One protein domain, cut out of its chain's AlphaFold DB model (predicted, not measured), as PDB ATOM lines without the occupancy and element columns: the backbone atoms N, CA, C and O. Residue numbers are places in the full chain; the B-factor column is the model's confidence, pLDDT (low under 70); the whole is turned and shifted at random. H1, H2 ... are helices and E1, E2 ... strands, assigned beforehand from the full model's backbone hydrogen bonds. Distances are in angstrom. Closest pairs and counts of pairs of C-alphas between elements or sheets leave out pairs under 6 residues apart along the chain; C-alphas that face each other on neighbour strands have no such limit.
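Overview. This is residues 124 to 226 of the 232 residues of the protein "Putative Hsp90 domain protein" of Nitrososphaera viennensis EN76 (UniProt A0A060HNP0). A strongly twisted sheet of five short strands, E1 to E5, has the helix H1 packed over one face, along the strands, while a small hairpin, E6 and E7, lies away from the sheet at one end of the longest axis. H2 and H3 lie toward the other end of that axis, H2 near the E5 edge of the sheet. The printed part has 103 residues, with seven named strands followed by three named helices; the larger sheet has the order E1 - E2 - E3 - E4 - E5, all antiparallel. The class is mixed, helices and strands. The whole is compact, with a radius of gyration of the C-alphas of 14.6 A and spans of 45 by 31 by 25 A.

Arrangement. E1, residues 126 to 129, E2, residues 136 to 139, E3, residues 143 to 146, E4, residues 151 to 155, and E5, residues 158 to 162, form a meander, each strand the antiparallel neighbour of the one before. From edge to edge the strands' lines turn by 107 degrees. N 127 and O 138 are 2.9 A apart across the hairpin E1 and E2, and N 137 and O 145 are 2.8 A apart across E2 and E3. N 152 and O 144 are 2.8 A apart across E3 and E4, and N 155 and O 158 are 2.8 A apart across E4 and E5; these four pairs are within hydrogen-bond range. E6, residues 174 to 177, and E7, residues 180 to 183, form another antiparallel hairpin, with N 175 and O 182 within hydrogen-bond range at 2.9 A; E6 is apart from E5. H1, residues 186 to 199, is on the five-stranded sheet at a height over the sheet of 9.3 A, over E2 and E3; it runs along the strands, at 5 degrees to E3 on the local plane. The closest C-alphas of H1 and E3, those of Ile 191 and Val 145, are 6.5 A apart. H1 and H2, residues 206 to 211, are on one face of this sheet, two layers, with helices on one face of a sheet. The closest C-alphas of H2 and E5, those of Gln 211 and Ile 162, are 6.4 A apart. H3, residues 214 to 226, only grazes the sheet, with its residues 215 to 216. H2 and H3 are close but not clearly touching, with the C-alphas of Arg 209 and Leu 217 closest at 7.5 A. In H1 and H3 every O i to N i+4 pair is within hydrogen-bond range; in H2, 1 of 2 is.

Along the chain. E1 begins at C-alpha 126, (30.765, 19.614, -34.456). From first to last C-alpha, E4 is 13.0 A long, E5 12.8 A, H1 19.7 A and H3 18.6 A. H1 begins at C-alpha 186, (29.775, -0.367, -41.598), and H3 ends at C-alpha 226, (13.320, 26.346, -27.187).

Size, cuts and confidence. The two C-alphas farthest apart, those of Ile 179 and Ser 214, are 45.5 A apart. The printed part has no cut. The link E5 to E6, with 11 residues between them, is long. Mean pLDDT of the printed part is 86.8; residues 131 to 134, 167 to 172 and 225 to 226 are under 70.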
ATOM      1  N   GLN A 124      28.493  23.828 -37.020       92.50
ATOM      2  CA  GLN A 124      28.531  24.710 -35.840       92.50
ATOM      3  C   GLN A 124      28.481  23.958 -34.501       92.50
ATOM      4  O   GLN A 124      28.858  24.501 -33.468       92.50
ATOM      5  N   ARG A 125      28.005  22.713 -34.519       93.88
ATOM      6  CA  ARG A 125      27.858  21.838 -33.350       93.88
ATOM      7  C   ARG A 125      28.960  20.789 -33.259       93.88
ATOM      8  O   ARG A 125      29.043  20.073 -32.264       93.88
ATOM      9  N   LEU A 126      29.784  20.677 -34.300       94.94
ATOM     10  CA  LEU A 126      30.765  19.614 -34.456       94.94
ATOM     11  C   LEU A 126      32.187  20.162 -34.423       94.94
ATOM     12  O   LEU A 126      32.509  21.144 -35.088       94.94
ATOM     13  N   ARG A 127      33.066  19.466 -33.706       93.44
ATOM     14  CA  ARG A 127      34.515  19.670 -33.777       93.44
ATOM     15  C   ARG A 127      35.188  18.343 -34.095       93.44
ATOM     16  O   ARG A 127      35.034  17.383 -33.349       93.44
ATOM     17  N   PHE A 128      35.951  18.316 -35.177       90.69
ATOM     18  CA  PHE A 128      36.693  17.140 -35.623       90.69
ATOM     19  C   PHE A 128      38.109  17.180 -35.043       90.69
ATOM     20  O   PHE A 128      38.784  18.203 -35.139       90.69
ATOM     21  N   GLU A 129      38.536  16.091 -34.410       86.94
ATOM     22  CA  GLU A 129      39.907  15.894 -33.943       86.94
ATOM     23  C   GLU A 129      40.626  14.932 -34.897       86.94
ATOM     24  O   GLU A 129      40.178  13.807 -35.090       86.94
ATOM     25  N   GLU A 130      41.709  15.400 -35.529       72.25
ATOM     26  CA  GLU A 130      42.287  14.774 -36.736       72.25
ATOM     27  C   GLU A 130      43.775  14.413 -36.606       72.25
ATOM     28  O   GLU A 130      44.429  14.078 -37.590       72.25
ATOM     29  N   LYS A 131      44.373  14.607 -35.424       59.62
ATOM     30  CA  LYS A 131      45.842  14.587 -35.254       59.62
ATOM     31  C   LYS A 131      46.329  13.792 -34.044       59.62
ATOM     32  O   LYS A 131      47.444  14.015 -33.577       59.62
ATOM     33  N   SER A 132      45.524  12.875 -33.530       57.53
ATOM     34  CA  SER A 132      45.870  12.040 -32.379       57.53
ATOM     35  C   SER A 132      45.465  10.589 -32.640       57.53
ATOM     36  O   SER A 132      44.671  10.308 -33.532       57.53
ATOM     37  N   ASN A 133      45.972   9.653 -31.835       59.84
ATOM     38  CA  ASN A 133      45.439   8.282 -31.798       59.84
ATOM     39  C   ASN A 133      43.958   8.236 -31.348       59.84
ATOM     40  O   ASN A 133      43.354   7.168 -31.355       59.84
ATOM     41  N   ASP A 134      43.385   9.387 -30.983       69.19
ATOM     42  CA  ASP A 134      42.035   9.583 -30.470       69.19
ATOM     43  C   ASP A 134      41.159  10.378 -31.458       69.19
ATOM     44  O   ASP A 134      40.338  11.197 -31.040       69.19
ATOM     45  N   GLU A 135      41.325  10.150 -32.769       86.00
ATOM     46  CA  GLU A 135      40.460  10.736 -33.803       86.00
ATOM     47  C   GLU A 135      38.981  10.577 -33.430       86.00
ATOM     48  O   GLU A 135      38.468   9.462 -33.256       86.00
ATOM     49  N   ALA A 136      38.293  11.710 -33.288       91.31
ATOM     50  CA  ALA A 136      36.926  11.746 -32.802       91.31
ATOM     51  C   ALA A 136      36.148  12.952 -33.327       91.31
ATOM     52  O   ALA A 136      36.682  14.029 -33.601       91.31
ATOM     53  N   ILE A 137      34.834  12.775 -33.402       94.50
ATOM     54  CA  ILE A 137      33.867  13.828 -33.680       94.50
ATOM     55  C   ILE A 137      33.273  14.263 -32.343       94.50
ATOM     56  O   ILE A 137      32.525  13.509 -31.724       94.50
ATOM     57  N   HIS A 138      33.598  15.469 -31.885       94.94
ATOM     58  CA  HIS A 138      32.991  16.074 -30.701       94.94
ATOM     59  C   HIS A 138      31.700  16.800 -31.062       94.94
ATOM     60  O   HIS A 138      31.645  17.495 -32.074       94.94
ATOM     61  N   ILE A 139      30.696  16.687 -30.195       96.06
ATOM     62  CA  ILE A 139      29.333  17.170 -30.425       96.06
ATOM     63  C   ILE A 139      28.930  18.044 -29.233       96.06
ATOM     64  O   ILE A 139      28.906  17.570 -28.093       96.06
ATOM     65  N   ASP A 140      28.695  19.334 -29.490       93.38
ATOM     66  CA  ASP A 140      28.328  20.372 -28.507       93.38
ATOM     67  C   ASP A 140      29.202  20.390 -27.234       93.38
ATOM     68  O   ASP A 140      28.751  20.723 -26.138       93.38
ATOM     69  N   GLY A 141      30.459  19.946 -27.345       90.88
ATOM     70  CA  GLY A 141      31.394  19.821 -26.219       90.88
ATOM     71  C   GLY A 141      30.988  18.827 -25.116       90.88
ATOM     72  O   GLY A 141      31.702  18.733 -24.112       90.88
ATOM     73  N   SER A 142      29.877  18.106 -25.298       94.56
ATOM     74  CA  SER A 142      29.260  17.211 -24.309       94.56
ATOM     75  C   SER A 142      29.395  15.742 -24.688       94.56
ATOM     76  O   SER A 142      29.437  14.885 -23.810       94.56
ATOM     77  N   PHE A 143      29.504  15.444 -25.982       96.62
ATOM     78  CA  PHE A 143      29.676  14.083 -26.476       96.62
ATOM     79  C   PHE A 143      30.856  13.978 -27.431       96.62
ATOM     80  O   PHE A 143      31.308  14.978 -27.996       96.62
ATOM     81  N   LYS A 144      31.337  12.752 -27.637       95.75
ATOM     82  CA  LYS A 144      32.210  12.428 -28.765       95.75
ATOM     83  C   LYS A 144      31.930  11.035 -29.317       95.75
ATOM     84  O   LYS A 144      31.488  10.159 -28.572       95.75
ATOM     85  N   VAL A 145      32.222  10.834 -30.598       95.00
ATOM     86  CA  VAL A 145      32.264   9.516 -31.243       95.00
ATOM     87  C   VAL A 145      33.652   9.311 -31.836       95.00
ATOM     88  O   VAL A 145      34.105  10.166 -32.592       95.00
ATOM     89  N   ASP A 146      34.343   8.232 -31.468       92.75
ATOM     90  CA  ASP A 146      35.696   7.941 -31.966       92.75
ATOM     91  C   ASP A 146      35.695   7.235 -33.337       92.75
ATOM     92  O   ASP A 146      34.655   6.780 -33.822       92.75
ATOM     93  N   ARG A 147      36.879   7.105 -33.953       88.50
ATOM     94  CA  ARG A 147      37.100   6.400 -35.234       88.50
ATOM     95  C   ARG A 147      36.701   4.920 -35.251       88.50
ATOM     96  O   ARG A 147      36.674   4.309 -36.313       88.50
ATOM     97  N   HIS A 148      36.418   4.329 -34.092       89.44
ATOM     98  CA  HIS A 148      35.963   2.945 -33.962       89.44
ATOM     99  C   HIS A 148      34.446   2.859 -33.742       89.44
ATOM    100  O   HIS A 148      33.914   1.781 -33.481       89.44
ATOM    101  N   GLY A 149      33.735   3.988 -33.823       90.81
ATOM    102  CA  GLY A 149      32.294   4.041 -33.629       90.81
ATOM    103  C   GLY A 149      31.873   3.961 -32.167       90.81
ATOM    104  O   GLY A 149      30.722   3.624 -31.892       90.81
ATOM    105  N   ASN A 150      32.744   4.258 -31.204       93.88
ATOM    106  CA  ASN A 150      32.360   4.297 -29.795       93.88
ATOM    107  C   ASN A 150      31.869   5.681 -29.411       93.88
ATOM    108  O   ASN A 150      32.512   6.677 -29.723       93.88
ATOM    109  N   ALA A 151      30.750   5.731 -28.694       96.44
ATOM    110  CA  ALA A 151      30.185   6.970 -28.190       96.44
ATOM    111  C   ALA A 151      30.610   7.212 -26.741       96.44
ATOM    112  O   ALA A 151      30.738   6.276 -25.948       96.44
ATOM    113  N   TYR A 152      30.786   8.482 -26.396       96.62
ATOM    114  CA  TYR A 152      31.149   8.922 -25.059       96.62
ATOM    115  C   TYR A 152      30.357  10.166 -24.676       96.62
ATOM    116  O   TYR A 152      30.058  11.010 -25.524       96.62
ATOM    117  N   VAL A 153      30.087  10.299 -23.383       97.00
ATOM    118  CA  VAL A 153      29.543  11.503 -22.755       97.00
ATOM    119  C   VAL A 153      30.588  12.102 -21.828       97.00
ATOM    120  O   VAL A 153      31.371  11.383 -21.207       97.00
ATOM    121  N   ARG A 154      30.614  13.425 -21.744       94.75
ATOM    122  CA  ARG A 154      31.455  14.146 -20.802       94.75
ATOM    123  C   ARG A 154      30.893  14.011 -19.391       94.75
ATOM    124  O   ARG A 154      29.721  14.291 -19.162       94.75
ATOM    125  N   ASP A 155      31.741  13.617 -18.455       91.00
ATOM    126  CA  ASP A 155      31.433  13.497 -17.034       91.00
ATOM    127  C   ASP A 155      32.525  14.246 -16.254       91.00
ATOM    128  O   ASP A 155      33.655  13.782 -16.097       91.00
ATOM    129  N   GLY A 156      32.239  15.506 -15.910       86.94
ATOM    130  CA  GLY A 156      33.239  16.444 -15.396       86.94
ATOM    131  C   GLY A 156      34.362  16.741 -16.405       86.94
ATOM    132  O   GLY A 156      34.142  17.359 -17.457       86.94
ATOM    133  N   HIS A 157      35.588  16.340 -16.060       84.69
ATOM    134  CA  HIS A 157      36.784  16.539 -16.889       84.69
ATOM    135  C   HIS A 157      37.097  15.359 -17.815       84.69
ATOM    136  O   HIS A 157      37.951  15.500 -18.689       84.69
ATOM    137  N   GLU A 158      36.397  14.233 -17.672       90.62
ATOM    138  CA  GLU A 158      36.671  13.008 -18.422       90.62
ATOM    139  C   GLU A 158      35.523  12.645 -19.370       90.62
ATOM    140  O   GLU A 158      34.418  13.190 -19.302       90.62
ATOM    141  N   TYR A 159      35.798  11.725 -20.294       93.62
ATOM    142  CA  TYR A 159      34.792  11.133 -21.169       93.62
ATOM    143  C   TYR A 159      34.529   9.693 -20.745       93.62
ATOM    144  O   TYR A 159      35.434   8.860 -20.763       93.62
ATOM    145  N   ARG A 160      33.270   9.385 -20.437       95.19
ATOM    146  CA  ARG A 160      32.811   8.034 -20.117       95.19
ATOM    147  C   ARG A 160      32.099   7.428 -21.319       95.19
ATOM    148  O   ARG A 160      31.289   8.093 -21.964       95.19
ATOM    149  N   ARG A 161      32.401   6.166 -21.631       96.00
ATOM    150  CA  ARG A 161      31.779   5.447 -22.754       96.00
ATOM    151  C   ARG A 161      30.290   5.236 -22.491       96.00
ATOM    152  O   ARG A 161      29.906   4.916 -21.369       96.00
ATOM    153  N   ILE A 162      29.488   5.375 -23.539       95.50
ATOM    154  CA  ILE A 162      28.049   5.116 -23.518       95.50
ATOM    155  C   ILE A 162      27.652   4.195 -24.668       95.50
ATOM    156  O   ILE A 162      28.245   4.198 -25.752       95.50
ATOM    157  N   CYS A 163      26.621   3.399 -24.429       92.31
ATOM    158  CA  CYS A 163      26.022   2.520 -25.414       92.31
ATOM    159  C   CYS A 163      24.883   3.245 -26.127       92.31
ATOM    160  O   CYS A 163      23.927   3.688 -25.492       92.31
ATOM    161  N   ILE A 164      24.988   3.321 -27.454       90.38
ATOM    162  CA  ILE A 164      23.928   3.778 -28.353       90.38
ATOM    163  C   ILE A 164      23.626   2.614 -29.283       90.38
ATOM    164  O   ILE A 164      24.517   2.156 -30.008       90.38
ATOM    165  N   VAL A 165      22.385   2.140 -29.245       80.38
ATOM    166  CA  VAL A 165      21.911   1.093 -30.146       80.38
ATOM    167  C   VAL A 165      21.423   1.767 -31.419       80.38
ATOM    168  O   VAL A 165      20.399   2.446 -31.431       80.38
ATOM    169  N   VAL A 166      22.178   1.600 -32.500       71.19
ATOM    170  CA  VAL A 166      21.754   2.055 -33.825       71.19
ATOM    171  C   VAL A 166      20.649   1.110 -34.299       71.19
ATOM    172  O   VAL A 166      20.894  -0.078 -34.490       71.19
ATOM    173  N   GLN A 167      19.423   1.613 -34.430       65.44
ATOM    174  CA  GLN A 167      18.280   0.837 -34.917       65.44
ATOM    175  C   GLN A 167      18.019   1.133 -36.400       65.44
ATOM    176  O   GLN A 167      17.953   2.299 -36.790       65.44
ATOM    177  N   GLY A 168      17.814   0.081 -37.197       58.34
ATOM    178  CA  GLY A 168      17.492   0.152 -38.629       58.34
ATOM    179  C   GLY A 168      18.622  -0.331 -39.544       58.34
ATOM    180  O   GLY A 168      19.763  -0.489 -39.116       58.34
ATOM    181  N   SER A 169      18.303  -0.571 -40.820       55.12
ATOM    182  CA  SER A 169      19.320  -0.748 -41.859       55.12
ATOM    183  C   SER A 169      19.915   0.617 -42.181       55.12
ATOM    184  O   SER A 169      19.192   1.512 -42.630       55.12
ATOM    185  N   LEU A 170      21.216   0.784 -41.964       61.97
ATOM    186  CA  LEU A 170      21.938   1.950 -42.460       61.97
ATOM    187  C   LEU A 170      21.847   1.898 -43.986       61.97
ATOM    188  O   LEU A 170      22.421   1.010 -44.610       61.97
ATOM    189  N   SER A 171      21.029   2.772 -44.580       60.03
ATOM    190  CA  SER A 171      20.860   2.822 -46.032       60.03
ATOM    191  C   SER A 171      22.222   3.000 -46.692       60.03
ATOM    192  O   SER A 171      23.030   3.780 -46.180       60.03
ATOM    193  N   GLU A 172      22.463   2.321 -47.817       64.56
ATOM    194  CA  GLU A 172      23.689   2.468 -48.609       64.56
ATOM    195  C   GLU A 172      23.912   3.944 -48.949       64.56
ATOM    196  O   GLU A 172      23.316   4.524 -49.860       64.56
ATOM    197  N   THR A 173      24.758   4.578 -48.149       75.81
ATOM    198  CA  THR A 173      25.073   5.993 -48.255       75.81
ATOM    199  C   THR A 173      26.482   6.078 -48.795       75.81
ATOM    200  O   THR A 173      27.362   5.334 -48.366       75.81
ATOM    201  N   GLY A 174      26.695   6.950 -49.775       81.62
ATOM    202  CA  GLY A 174      28.005   7.144 -50.370       81.62
ATOM    203  C   GLY A 174      28.348   8.616 -50.453       81.62
ATOM    204  O   GLY A 174      27.457   9.462 -50.501       81.62
ATOM    205  N   VAL A 175      29.643   8.894 -50.469       85.69
ATOM    206  CA  VAL A 175      30.195  10.240 -50.603       85.69
ATOM    207  C   VAL A 175      30.821  10.350 -51.984       85.69
ATOM    208  O   VAL A 175      31.529   9.440 -52.419       85.69
ATOM    209  N   GLU A 176      30.554  11.448 -52.686       88.25
ATOM    210  CA  GLU A 176      31.262  11.757 -53.927       88.25
ATOM    211  C   GLU A 176      32.693  12.182 -53.600       88.25
ATOM    212  O   GLU A 176      32.919  13.103 -52.814       88.25
ATOM    213  N   THR A 177      33.669  11.494 -54.192       87.19
ATOM    214  CA  THR A 177      35.097  11.712 -53.936       87.19
ATOM    215  C   THR A 177      35.874  11.864 -55.246       87.19
ATOM    216  O   THR A 177      35.345  11.552 -56.318       87.19
ATOM    217  N   PRO A 178      37.160  12.261 -55.197       85.38
ATOM    218  CA  PRO A 178      38.001  12.330 -56.391       85.38
ATOM    219  C   PRO A 178      38.202  10.978 -57.109       85.38
ATOM    220  O   PRO A 178      38.609  10.965 -58.272       85.38
ATOM    221  N   ILE A 179      37.891   9.845 -56.454       88.56
ATOM    222  CA  ILE A 179      37.903   8.505 -57.072       88.56
ATOM    223  C   ILE A 179      36.509   8.001 -57.494       88.56
ATOM    224  O   ILE A 179      36.360   6.869 -57.962       88.56
ATOM    225  N   GLY A 180      35.491   8.859 -57.410       87.88
ATOM    226  CA  GLY A 180      34.081   8.548 -57.648       87.88
ATOM    227  C   GLY A 180      33.297   8.367 -56.350       87.88
ATOM    228  O   GLY A 180      33.786   8.669 -55.258       87.88
ATOM    229  N   ARG A 181      32.067   7.869 -56.467       88.81
ATOM    230  CA  ARG A 181      31.211   7.599 -55.313       88.81
ATOM    231  C   ARG A 181      31.768   6.442 -54.488       88.81
ATOM    232  O   ARG A 181      31.840   5.315 -54.973       88.81
ATOM    233  N   ILE A 182      32.122   6.719 -53.237       86.69
ATOM    234  CA  ILE A 182      32.579   5.709 -52.281       86.69
ATOM    235  C   ILE A 182      31.421   5.361 -51.345       86.69
ATOM    236  O   ILE A 182      30.904   6.270 -50.688       86.69
ATOM    237  N   PRO A 183      31.003   4.086 -51.255       85.31
ATOM    238  CA  PRO A 183      30.063   3.661 -50.227       85.31
ATOM    239  C   PRO A 183      30.727   3.749 -48.850       85.31
ATOM    240  O   PRO A 183      31.881   3.352 -48.677       85.31
ATOM    241  N   LEU A 184      29.997   4.266 -47.863       84.81
ATOM    242  CA  LEU A 184      30.439   4.222 -46.476       84.81
ATOM    243  C   LEU A 184      30.401   2.773 -45.988       84.81
ATOM    244  O   LEU A 184      29.407   2.073 -46.185       84.81
ATOM    245  N   ASP A 185      31.485   2.330 -45.356       84.50
ATOM    246  CA  ASP A 185      31.525   1.019 -44.721       84.50
ATOM    247  C   ASP A 185      30.710   1.001 -43.416       84.50
ATOM    248  O   ASP A 185      30.204   2.023 -42.940       84.50
ATOM    249  N   GLU A 186      30.559  -0.182 -42.823       85.75
ATOM    250  CA  GLU A 186      29.775  -0.367 -41.598       85.75
ATOM    251  C   GLU A 186      30.291   0.493 -40.431       85.75
ATOM    252  O   GLU A 186      29.500   1.026 -39.646       85.75
ATOM    253  N   THR A 187      31.609   0.688 -40.343       87.50
ATOM    254  CA  THR A 187      32.240   1.516 -39.311       87.50
ATOM    255  C   THR A 187      31.868   2.984 -39.495       87.50
ATOM    256  O   THR A 187      31.364   3.612 -38.562       87.50
ATOM    257  N   ALA A 188      32.042   3.531 -40.699       88.50
ATOM    258  CA  ALA A 188      31.687   4.905 -41.026       88.50
ATOM    259  C   ALA A 188      30.183   5.154 -40.849       88.50
ATOM    260  O   ALA A 188      29.790   6.158 -40.250       88.50
ATOM    261  N   LEU A 189      29.333   4.220 -41.284       89.00
ATOM    262  CA  LEU A 189      27.886   4.297 -41.076       89.00
ATOM    263  C   LEU A 189      27.524   4.272 -39.583       89.00
ATOM    264  O   LEU A 189      26.655   5.030 -39.149       89.00
ATOM    265  N   THR A 190      28.213   3.462 -38.776       90.69
ATOM    266  CA  THR A 190      28.028   3.419 -37.318       90.69
ATOM    267  C   THR A 190      28.415   4.744 -36.663       90.69
ATOM    268  O   THR A 190      27.664   5.258 -35.828       90.69
ATOM    269  N   ILE A 191      29.558   5.322 -37.046       92.06
ATOM    270  CA  ILE A 191      30.005   6.630 -36.551       92.06
ATOM    271  C   ILE A 191      28.981   7.704 -36.929       92.06
ATOM    272  O   ILE A 191      28.557   8.481 -36.069       92.06
ATOM    273  N   LEU A 192      28.544   7.721 -38.192       91.62
ATOM    274  CA  LEU A 192      27.548   8.659 -38.703       91.62
ATOM    275  C   LEU A 192      26.242   8.571 -37.910       91.62
ATOM    276  O   LEU A 192      25.754   9.581 -37.408       91.62
ATOM    277  N   ALA A 193      25.702   7.364 -37.744       91.44
ATOM    278  CA  ALA A 193      24.436   7.147 -37.057       91.44
ATOM    279  C   ALA A 193      24.490   7.564 -35.586       91.44
ATOM    280  O   ALA A 193      23.586   8.249 -35.105       91.44
ATOM    281  N   LYS A 194      25.567   7.215 -34.873       93.81
ATOM    282  CA  LYS A 194      25.761   7.641 -33.479       93.81
ATOM    283  C   LYS A 194      25.942   9.150 -33.366       93.81
ATOM    284  O   LYS A 194      25.409   9.753 -32.440       93.81
ATOM    285  N   THR A 195      26.631   9.767 -34.321       94.38
ATOM    286  CA  THR A 195      26.802  11.225 -34.363       94.38
ATOM    287  C   THR A 195      25.465  11.929 -34.578       94.38
ATOM    288  O   THR A 195      25.131  12.843 -33.831       94.38
ATOM    289  N   ILE A 196      24.658  11.473 -35.542       92.12
ATOM    290  CA  ILE A 196      23.312  12.007 -35.802       92.12
ATOM    291  C   ILE A 196      22.401  11.812 -34.588       92.12
ATOM    292  O   ILE A 196      21.694  12.742 -34.201       92.12
ATOM    293  N   PHE A 197      22.449  10.639 -33.950       92.81
ATOM    294  CA  PHE A 197      21.709  10.392 -32.717       92.81
ATOM    295  C   PHE A 197      22.101  11.396 -31.628       92.81
ATOM    296  O   PHE A 197      21.234  12.004 -31.021       92.81
ATOM    297  N   LEU A 198      23.393  11.628 -31.402       94.38
ATOM    298  CA  LEU A 198      23.869  12.548 -30.363       94.38
ATOM    299  C   LEU A 198      23.637  14.029 -30.697       94.38
ATOM    300  O   LEU A 198      23.532  14.850 -29.790       94.38
ATOM    301  N   LEU A 199      23.507  14.377 -31.979       92.25
ATOM    302  CA  LEU A 199      23.054  15.700 -32.414       92.25
ATOM    303  C   LEU A 199      21.576  15.941 -32.073       92.25
ATOM    304  O   LEU A 199      21.180  17.089 -31.862       92.25
ATOM    305  N   ASN A 200      20.746  14.901 -32.019       89.12
ATOM    306  CA  ASN A 200      19.345  15.022 -31.622       89.12
ATOM    307  C   ASN A 200      18.876  13.772 -30.855       89.12
ATOM    308  O   ASN A 200      18.184  12.921 -31.426       89.12
ATOM    309  N   PRO A 201      19.284  13.628 -29.580       89.31
ATOM    310  CA  PRO A 201      19.066  12.396 -28.841       89.31
ATOM    311  C   PRO A 201      17.587  12.190 -28.526       89.31
ATOM    312  O   PRO A 201      16.879  13.115 -28.119       89.31
ATOM    313  N   LYS A 202      17.130  10.941 -28.659       87.38
ATOM    314  CA  LYS A 202      15.803  10.521 -28.199       87.38
ATOM    315  C   LYS A 202      15.836  10.411 -26.677       87.38
ATOM    316  O   LYS A 202      16.375   9.453 -26.137       87.38
ATOM    317  N   LEU A 203      15.308  11.413 -25.979       87.44
ATOM    318  CA  LEU A 203      15.365  11.478 -24.510       87.44
ATOM    319  C   LEU A 203      14.425  10.478 -23.821       87.44
ATOM    320  O   LEU A 203      14.516  10.295 -22.608       87.44
ATOM    321  N   GLU A 204      13.541   9.855 -24.596       88.06
ATOM    322  CA  GLU A 204      12.653   8.765 -24.205       88.06
ATOM    323  C   GLU A 204      13.367   7.397 -24.228       88.06
ATOM    324  O   GLU A 204      12.835   6.419 -23.714       88.06
ATOM    325  N   ASP A 205      14.573   7.312 -24.808       87.94
ATOM    326  CA  ASP A 205      15.418   6.117 -24.751       87.94
ATOM    327  C   ASP A 205      15.989   5.958 -23.333       87.94
ATOM    328  O   ASP A 205      16.916   6.666 -22.934       87.94
ATOM    329  N   GLU A 206      15.424   5.030 -22.557       89.88
ATOM    330  CA  GLU A 206      15.824   4.772 -21.168       89.88
ATOM    331  C   GLU A 206      17.278   4.291 -21.042       89.88
ATOM    332  O   GLU A 206      17.970   4.631 -20.074       89.88
ATOM    333  N   VAL A 207      17.772   3.542 -22.034       90.69
ATOM    334  CA  VAL A 207      19.156   3.059 -22.055       90.69
ATOM    335  C   VAL A 207      20.090   4.247 -22.212       90.69
ATOM    336  O   VAL A 207      21.023   4.394 -21.427       90.69
ATOM    337  N   PHE A 208      19.839   5.139 -23.168       92.44
ATOM    338  CA  PHE A 208      20.626   6.363 -23.305       92.44
ATOM    339  C   PHE A 208      20.483   7.263 -22.071       92.44
ATOM    340  O   PHE A 208      21.487   7.665 -21.482       92.44
ATOM    341  N   ARG A 209      19.250   7.541 -21.633       92.94
ATOM    342  CA  ARG A 209      18.952   8.467 -20.531       92.94
ATOM    343  C   ARG A 209      19.642   8.060 -19.230       92.94
ATOM    344  O   ARG A 209      20.220   8.915 -18.568       92.94
ATOM    345  N   SER A 210      19.642   6.773 -18.884       93.50
ATOM    346  CA  SER A 210      20.297   6.264 -17.666       93.50
ATOM    347  C   SER A 210      21.827   6.406 -17.671       93.50
ATOM    348  O   SER A 210      22.459   6.368 -16.614       93.50
ATOM    349  N   GLN A 211      22.438   6.599 -18.842       94.81
ATOM    350  CA  GLN A 211      23.885   6.741 -19.000       94.81
ATOM    351  C   GLN A 211      24.354   8.205 -19.040       94.81
ATOM    352  O   GLN A 211      25.558   8.455 -18.970       94.81
ATOM    353  N   VAL A 212      23.454   9.183 -19.150       94.25
ATOM    354  CA  VAL A 212      23.821  10.600 -19.302       94.25
ATOM    355  C   VAL A 212      23.722  11.332 -17.957       94.25
ATOM    356  O   VAL A 212      22.707  11.206 -17.271       94.25
ATOM    357  N   PRO A 213      24.731  12.136 -17.567       94.44
ATOM    358  CA  PRO A 213      24.657  12.963 -16.364       94.44
ATOM    359  C   PRO A 213      23.439  13.897 -16.360       94.44
ATOM    360  O   PRO A 213      23.103  14.511 -17.376       94.44
ATOM    361  N   SER A 214      22.813  14.072 -15.194       92.38
ATOM    362  CA  SER A 214      21.579  14.862 -15.033       92.38
ATOM    363  C   SER A 214      21.702  16.307 -15.528       92.38
ATOM    364  O   SER A 214      20.756  16.843 -16.097       92.38
ATOM    365  N   GLN A 215      22.878  16.921 -15.375       92.06
ATOM    366  CA  GLN A 215      23.158  18.274 -15.866       92.06
ATOM    367  C   GLN A 215      23.082  18.363 -17.398       92.06
ATOM    368  O   GLN A 215      22.514  19.313 -17.935       92.06
ATOM    369  N   ILE A 216      23.611  17.358 -18.105       93.00
ATOM    370  CA  ILE A 216      23.559  17.289 -19.571       93.00
ATOM    371  C   ILE A 216      22.128  16.989 -20.027       93.00
ATOM    372  O   ILE A 216      21.647  17.629 -20.959       93.00
ATOM    373  N   LEU A 217      21.416  16.082 -19.345       92.81
ATOM    374  CA  LEU A 217      20.000  15.817 -19.628       92.81
ATOM    375  C   LEU A 217      19.146  17.085 -19.510       92.81
ATOM    376  O   LEU A 217      18.388  17.388 -20.426       92.81
ATOM    377  N   ALA A 218      19.321  17.860 -18.437       91.38
ATOM    378  CA  ALA A 218      18.592  19.111 -18.240       91.38
ATOM    379  C   ALA A 218      18.873  20.128 -19.363       91.38
ATOM    380  O   ALA A 218      17.950  20.769 -19.870       91.38
ATOM    381  N   ALA A 219      20.133  20.249 -19.798       90.38
ATOM    382  CA  ALA A 219      20.503  21.116 -20.917       90.38
ATOM    383  C   ALA A 219      19.857  20.668 -22.243       90.38
ATOM    384  O   ALA A 219      19.345  21.500 -22.999       90.38
ATOM    385  N   LEU A 220      19.825  19.357 -22.509       90.94
ATOM    386  CA  LEU A 220      19.172  18.787 -23.690       90.94
ATOM    387  C   LEU A 220      17.659  19.046 -23.681       90.94
ATOM    388  O   LEU A 220      17.117  19.512 -24.686       90.94
ATOM    389  N   GLU A 221      16.984  18.822 -22.554       90.44
ATOM    390  CA  GLU A 221      15.545  19.080 -22.394       90.44
ATOM    391  C   GLU A 221      15.211  20.566 -22.616       90.44
ATOM    392  O   GLU A 221      14.281  20.897 -23.358       90.44
ATOM    393  N   GLN A 222      16.022  21.474 -22.065       85.81
ATOM    394  CA  GLN A 222      15.843  22.915 -22.248       85.81
ATOM    395  C   GLN A 222      16.048  23.350 -23.710       85.81
ATOM    396  O   GLN A 222      15.331  24.225 -24.205       85.81
ATOM    397  N   SER A 223      17.004  22.739 -24.418       82.19
ATOM    398  CA  SER A 223      17.256  23.024 -25.835       82.19
ATOM    399  C   SER A 223      16.108  22.558 -26.747       82.19
ATOM    400  O   SER A 223      15.713  23.303 -27.646       82.19
ATOM    401  N   ARG A 224      15.489  21.398 -26.459       76.75
ATOM    402  CA  ARG A 224      14.272  20.920 -27.147       76.75
ATOM    403  C   ARG A 224      13.099  21.874 -26.937       76.75
ATOM    404  O   ARG A 224      12.432  22.226 -27.908       76.75
ATOM    405  N   GLY A 225      12.878  22.340 -25.706       64.31
ATOM    406  CA  GLY A 225      11.794  23.280 -25.394       64.31
ATOM    407  C   GLY A 225      11.876  24.587 -26.193       64.31
ATOM    408  O   GLY A 225      10.860  25.065 -26.693       64.31
ATOM    409  N   LYS A 226      13.091  25.122 -26.394       61.31
ATOM    410  CA  LYS A 226      13.320  26.346 -27.187       61.31
ATOM    411  C   LYS A 226      13.093  26.156 -28.691       61.31
ATOM    412  O   LYS A 226      12.619  27.081 -29.345       61.31
TER     413      LYS A 226